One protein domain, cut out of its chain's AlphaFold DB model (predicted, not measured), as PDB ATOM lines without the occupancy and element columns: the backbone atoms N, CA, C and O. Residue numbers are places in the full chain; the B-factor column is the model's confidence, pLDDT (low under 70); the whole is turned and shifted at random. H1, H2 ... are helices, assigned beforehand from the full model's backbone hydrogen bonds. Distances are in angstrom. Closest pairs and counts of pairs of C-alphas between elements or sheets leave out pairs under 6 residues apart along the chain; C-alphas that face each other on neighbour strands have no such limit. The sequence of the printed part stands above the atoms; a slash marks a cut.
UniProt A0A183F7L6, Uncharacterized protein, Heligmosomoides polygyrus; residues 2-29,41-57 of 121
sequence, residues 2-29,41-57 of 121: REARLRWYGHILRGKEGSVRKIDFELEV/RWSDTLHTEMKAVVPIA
ATOM      1  N   ARG A   2     209.575 240.986 203.309       83.69
ATOM      2  CA  ARG A   2     210.575 241.691 204.134       83.69
ATOM      3  C   ARG A   2     210.785 243.167 203.770       83.69
ATOM      4  O   ARG A   2     210.656 244.027 204.631       83.69
ATOM      5  N   GLU A   3     211.039 243.464 202.499       83.12
ATOM      6  CA  GLU A   3     211.297 244.837 202.040       83.12
ATOM      7  C   GLU A   3     210.105 245.777 202.248       83.12
ATOM      8  O   GLU A   3     210.286 246.913 202.669       83.12
ATOM      9  N   ALA A   4     208.878 245.299 202.017       87.06
ATOM     10  CA  ALA A   4     207.664 246.077 202.256       87.06
ATOM     11  C   ALA A   4     207.497 246.428 203.746       87.06
ATOM     12  O   ALA A   4     207.133 247.555 204.074       87.06
ATOM     13  N   ARG A   5     207.839 245.494 204.649       87.00
ATOM     14  CA  ARG A   5     207.836 245.738 206.102       87.00
ATOM     15  C   ARG A   5     208.849 246.808 206.503       87.00
ATOM     16  O   ARG A   5     208.521 247.692 207.285       87.00
ATOM     17  N   LEU A   6     210.057 246.754 205.944       86.25
ATOM     18  CA  LEU A   6     211.104 247.741 206.220       86.25
ATOM     19  C   LEU A   6     210.776 249.118 205.618       86.25
ATOM     20  O   LEU A   6     211.023 250.137 206.256       86.25
ATOM     21  N   ARG A   7     210.150 249.163 204.432       88.94
ATOM     22  CA  ARG A   7     209.625 250.400 203.823       88.94
ATOM     23  C   ARG A   7     208.572 251.063 204.708       88.94
ATOM     24  O   ARG A   7     208.665 252.259 204.974       88.94
ATOM     25  N   TRP A   8     207.611 250.281 205.195       88.50
ATOM     26  CA  TRP A   8     206.576 250.753 206.113       88.50
ATOM     27  C   TRP A   8     207.163 251.240 207.442       88.50
ATOM     28  O   TRP A   8     206.803 252.313 207.916       88.50
ATOM     29  N   TYR A   9     208.136 250.517 208.000       86.69
ATOM     30  CA  TYR A   9     208.831 250.951 209.212       86.69
ATOM     31  C   TYR A   9     209.588 252.269 209.011       86.69
ATOM     32  O   TYR A   9     209.469 253.180 209.825       86.69
ATOM     33  N   GLY A  10     210.286 252.423 207.883       87.25
ATOM     34  CA  GLY A  10     210.908 253.696 207.525       87.25
ATOM     35  C   GLY A  10     209.891 254.838 207.423       87.25
ATOM     36  O   GLY A  10     210.201 255.957 207.821       87.25
ATOM     37  N   HIS A  11     208.679 254.565 206.931       87.94
ATOM     38  CA  HIS A  11     207.602 255.555 206.886       87.94
ATOM     39  C   HIS A  11     207.140 255.977 208.288       87.94
ATOM     40  O   HIS A  11     206.988 257.171 208.526       87.94
ATOM     41  N   ILE A  12     206.995 255.039 209.231       85.81
ATOM     42  CA  ILE A  12     206.669 255.365 210.631       85.81
ATOM     43  C   ILE A  12     207.773 256.205 211.272       85.81
ATOM     44  O   ILE A  12     207.478 257.213 211.911       85.81
ATOM     45  N   LEU A  13     209.040 255.835 211.063       84.75
ATOM     46  CA  LEU A  13     210.175 256.570 211.625       84.75
ATOM     47  C   LEU A  13     210.290 258.003 211.093       84.75
ATOM     48  O   LEU A  13     210.666 258.897 211.845       84.75
ATOM     49  N   ARG A  14     209.953 258.228 209.816       85.44
ATOM     50  CA  ARG A  14     209.919 259.570 209.204       85.44
ATOM     51  C   ARG A  14     208.658 260.370 209.543       85.44
ATOM     52  O   ARG A  14     208.589 261.549 209.208       85.44
ATOM     53  N   GLY A  15     207.659 259.741 210.157       86.00
ATOM     54  CA  GLY A  15     206.433 260.403 210.582       86.00
ATOM     55  C   GLY A  15     206.672 261.408 211.711       86.00
ATOM     56  O   GLY A  15     207.621 261.291 212.490       86.00
ATOM     57  N   LYS A  16     205.771 262.392 211.817       87.62
ATOM     58  CA  LYS A  16     205.781 263.400 212.886       87.62
ATOM     59  C   LYS A  16     205.625 262.734 214.260       87.62
ATOM     60  O   LYS A  16     204.802 261.825 214.422       87.62
ATOM     61  N   GLU A  17     206.389 263.217 215.239       81.44
ATOM     62  CA  GLU A  17     206.215 262.885 216.657       81.44
ATOM     63  C   GLU A  17     204.772 263.192 217.084       81.44
ATOM     64  O   GLU A  17     204.264 264.282 216.812       81.44
ATOM     65  N   GLY A  18     204.085 262.220 217.681       80.50
ATOM     66  CA  GLY A  18     202.674 262.359 218.052       80.50
ATOM     67  C   GLY A  18     201.662 262.075 216.932       80.50
ATOM     68  O   GLY A  18     200.462 262.202 217.150       80.50
ATOM     69  N   SER A  19     202.104 261.667 215.737       84.19
ATOM     70  CA  SER A  19     201.175 261.089 214.757       84.19
ATOM     71  C   SER A  19     200.630 259.754 215.269       84.19
ATOM     72  O   SER A  19     201.375 258.970 215.859       84.19
ATOM     73  N   VAL A  20     199.354 259.466 214.987       84.19
ATOM     74  CA  VAL A  20     198.673 258.225 215.409       84.19
ATOM     75  C   VAL A  20     199.519 256.992 215.090       84.19
ATOM     76  O   VAL A  20     199.782 256.178 215.960       84.19
ATOM     77  N   ARG A  21     200.088 256.917 213.879       83.31
ATOM     78  CA  ARG A  21     200.937 255.791 213.453       83.31
ATOM     79  C   ARG A  21     202.218 255.625 214.277       83.31
ATOM     80  O   ARG A  21     202.693 254.501 214.409       83.31
ATOM     81  N   LYS A  22     202.805 256.718 214.771       84.31
ATOM     82  CA  LYS A  22     204.024 256.686 215.592       84.31
ATOM     83  C   LYS A  22     203.687 256.367 217.049       84.31
ATOM     84  O   LYS A  22     204.339 255.507 217.631       84.31
ATOM     85  N   ILE A  23     202.604 256.947 217.571       84.44
ATOM     86  CA  ILE A  23     202.062 256.628 218.899       84.44
ATOM     87  C   ILE A  23     201.652 255.153 218.976       84.44
ATOM     88  O   ILE A  23     202.079 254.456 219.885       84.44
ATOM     89  N   ASP A  24     200.888 254.646 218.008       83.50
ATOM     90  CA  ASP A  24     200.426 253.250 217.962       83.50
ATOM     91  C   ASP A  24     201.586 252.253 217.902       83.50
ATOM     92  O   ASP A  24     201.512 251.146 218.435       83.50
ATOM     93  N   PHE A  25     202.658 252.639 217.212       79.94
ATOM     94  CA  PHE A  25     203.865 251.835 217.103       79.94
ATOM     95  C   PHE A  25     204.633 251.776 218.427       79.94
ATOM     96  O   PHE A  25     205.163 250.724 218.784       79.94
ATOM     97  N   GLU A  26     204.703 252.900 219.138       79.94
ATOM     98  CA  GLU A  26     205.413 253.048 220.409       79.94
ATOM     99  C   GLU A  26     204.595 252.545 221.609       79.94
ATOM    100  O   GLU A  26     205.162 252.113 222.616       79.94
ATOM    101  N   LEU A  27     203.264 252.499 221.475       77.19
ATOM    102  CA  LEU A  27     202.324 251.884 222.407       77.19
ATOM    103  C   LEU A  27     202.435 250.353 222.344       77.19
ATOM    104  O   LEU A  27     201.529 249.624 221.930       77.19
ATOM    105  N   GLU A  28     203.576 249.827 222.773       68.06
ATOM    106  CA  GLU A  28     203.735 248.397 222.952       68.06
ATOM    107  C   GLU A  28     202.850 247.950 224.123       68.06
ATOM    108  O   GLU A  28     203.107 248.261 225.287       68.06
ATOM    109  N   VAL A  29     201.776 247.214 223.812       65.06
ATOM    110  CA  VAL A  29     200.824 246.706 224.811       65.06
ATOM    111  C   VAL A  29     201.556 245.773 225.778       65.06
ATOM    112  O   VAL A  29     201.775 244.583 225.509       65.06
ATOM    113  N   ARG A  41     206.677 238.873 218.306       77.88
ATOM    114  CA  ARG A  41     206.043 240.155 218.013       77.88
ATOM    115  C   ARG A  41     206.427 240.624 216.610       77.88
ATOM    116  O   ARG A  41     207.409 240.179 216.005       77.88
ATOM    117  N   TRP A  42     205.637 241.547 216.069       80.44
ATOM    118  CA  TRP A  42     205.985 242.193 214.805       80.44
ATOM    119  C   TRP A  42     207.309 242.977 214.953       80.44
ATOM    120  O   TRP A  42     208.123 242.955 214.031       80.44
ATOM    121  N   SER A  43     207.574 243.551 216.135       80.50
ATOM    122  CA  SER A  43     208.828 244.225 216.503       80.50
ATOM    123  C   SER A  43     210.029 243.272 216.504       80.50
ATOM    124  O   SER A  43     211.040 243.571 215.874       80.50
ATOM    125  N   ASP A  44     209.897 242.080 217.098       84.38
ATOM    126  CA  ASP A  44     210.937 241.033 217.073       84.38
ATOM    127  C   ASP A  44     211.290 240.614 215.638       84.38
ATOM    128  O   ASP A  44     212.453 240.390 215.282       84.38
ATOM    129  N   THR A  45     210.261 240.545 214.790       85.94
ATOM    130  CA  THR A  45     210.422 240.258 213.365       85.94
ATOM    131  C   THR A  45     211.213 241.374 212.701       85.94
ATOM    132  O   THR A  45     212.235 241.089 212.088       85.94
ATOM    133  N   LEU A  46     210.816 242.640 212.863       84.69
ATOM    134  CA  LEU A  46     211.566 243.764 212.292       84.69
ATOM    135  C   LEU A  46     213.008 243.816 212.781       84.69
ATOM    136  O   LEU A  46     213.900 244.091 211.988       84.69
ATOM    137  N   HIS A  47     213.249 243.524 214.053       82.00
ATOM    138  CA  HIS A  47     214.591 243.528 214.614       82.00
ATOM    139  C   HIS A  47     215.487 242.472 213.949       82.00
ATOM    140  O   HIS A  47     216.648 242.734 213.628       82.00
ATOM    141  N   THR A  48     214.933 241.289 213.683       86.56
ATOM    142  CA  THR A  48     215.626 240.220 212.951       86.56
ATOM    143  C   THR A  48     215.870 240.619 211.497       86.56
ATOM    144  O   THR A  48     216.963 240.437 210.962       86.56
ATOM    145  N   GLU A  49     214.868 241.227 210.866       85.31
ATOM    146  CA  GLU A  49     214.962 241.685 209.486       85.31
ATOM    147  C   GLU A  49     215.985 242.810 209.340       85.31
ATOM    148  O   GLU A  49     216.757 242.795 208.390       85.31
ATOM    149  N   MET A  50     216.066 243.739 210.291       81.94
ATOM    150  CA  MET A  50     217.058 244.807 210.271       81.94
ATOM    151  C   MET A  50     218.469 244.246 210.453       81.94
ATOM    152  O   MET A  50     219.350 244.554 209.661       81.94
ATOM    153  N   LYS A  51     218.675 243.322 211.400       82.19
ATOM    154  CA  LYS A  51     219.967 242.635 211.595       82.19
ATOM    155  C   LYS A  51     220.497 241.955 210.337       82.19
ATOM    156  O   LYS A  51     221.701 241.898 210.140       82.19
ATOM    157  N   ALA A  52     219.616 241.450 209.483       77.62
ATOM    158  CA  ALA A  52     220.023 240.817 208.238       77.62
ATOM    159  C   ALA A  52     220.169 241.805 207.057       77.62
ATOM    160  O   ALA A  52     220.560 241.385 205.974       77.62
ATOM    161  N   VAL A  53     219.751 243.075 207.180       72.31
ATOM    162  CA  VAL A  53     220.039 244.137 206.180       72.31
ATOM    163  C   VAL A  53     221.326 244.874 206.550       72.31
ATOM    164  O   VAL A  53     222.005 245.427 205.692       72.31
ATOM    165  N   VAL A  54     221.671 244.859 207.832       65.94
ATOM    166  CA  VAL A  54     222.731 245.664 208.420       65.94
ATOM    167  C   VAL A  54     223.903 244.730 208.642       65.94
ATOM    168  O   VAL A  54     223.842 243.905 209.554       65.94
ATOM    169  N   PRO A  55     224.941 244.773 207.794       55.88
ATOM    170  CA  PRO A  55     226.041 243.839 207.924       55.88
ATOM    171  C   PRO A  55     226.656 243.959 209.323       55.88
ATOM    172  O   PRO A  55     226.960 245.052 209.803       55.88
ATOM    173  N   ILE A  56     226.867 242.804 209.960       52.06
ATOM    174  CA  ILE A  56     227.495 242.618 211.283       52.06
ATOM    175  C   ILE A  56     228.866 243.328 211.388       52.06
ATOM    176  O   ILE A  56     229.359 243.568 212.485       52.06
ATOM    177  N   ALA A  57     229.448 243.753 210.262       46.62
ATOM    178  CA  ALA A  57     230.683 244.528 210.172       46.62
ATOM    179  C   ALA A  57     230.711 245.810 211.033       46.62
ATOM    180  O   ALA A  57     231.790 246.220 211.448       46.62
TER     181      ALA A  57
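This is residues 2 to 29 and 41 to 57 of the 121 residues of an uncharacterized protein of Heligmosomoides polygyrus (UniProt A0A183F7L6). Three short helices make an open, angular arch: H1 is the bar, H2 is set about crosswise at its last residues and H3 about crosswise at its first residues. H2 and H3 meet H1 but not each other, the cut in the printed part lies between them, and residues 52 to 57 run on past H3 as a tail. The printed part has 45 residues with three named helices, in the order H1, H2, H3, and no named strand; the class is all helix. It is only just loose, close to compact, with a radius of gyration of the C-alphas of 11.6 A, and its elongated outline spans 34 by 22 by 19 A.

Start at the first printed residue with H1, residues 2 to 14, which touches both of the other helices. Go on to H2, residues 20 to 26, and you find that it touches H1, which meets it with residues 12 to 13 alone. Their closest C-alphas are those of Ile 12 and Lys 22, 5.8 A apart, and their lines stand only just about perpendicular, at 72 degrees. Past the cut comes H3, residues 42 to 51, which H1 touches with residues 2 to 6 alone. Look there at the C-alphas of Arg 2 and Glu 49, the closest of the two helices, 6.9 A apart; the lines are about perpendicular, at 79 degrees. H2 and H3 are apart. In H1, H2 and H3 every backbone O i to N i+4 pair is within hydrogen-bond range.

Find C-alpha 2 at (210.575, 241.691, 204.134); from there H1 runs 18.6 A to C-alpha 14 at (209.919, 259.570, 209.204). H2 begins at C-alpha 20, at (198.673, 258.225, 215.409), and its seven residues reach C-alpha 26 after 9.9 A. H3 begins at C-alpha 42 and covers 14.4 A, ending at C-alpha 51 at (219.967, 242.635, 211.595).

The two C-alphas farthest apart are those of Val 20 and Ala 57, at 35.2 A. Between residues 29 and 41 you meet the cut: residues 30 to 40 are not printed, and C-alphas 29 and 41 are 10.8 A apart. The link from H1 to H2, of 5 residues, is tight, while H2 to H3 is the link across the cut. Read the B-factor column for the confidence of the model: the mean pLDDT of the printed part is 80.3, and residues 28 to 29 and 54 to 57 are under 70.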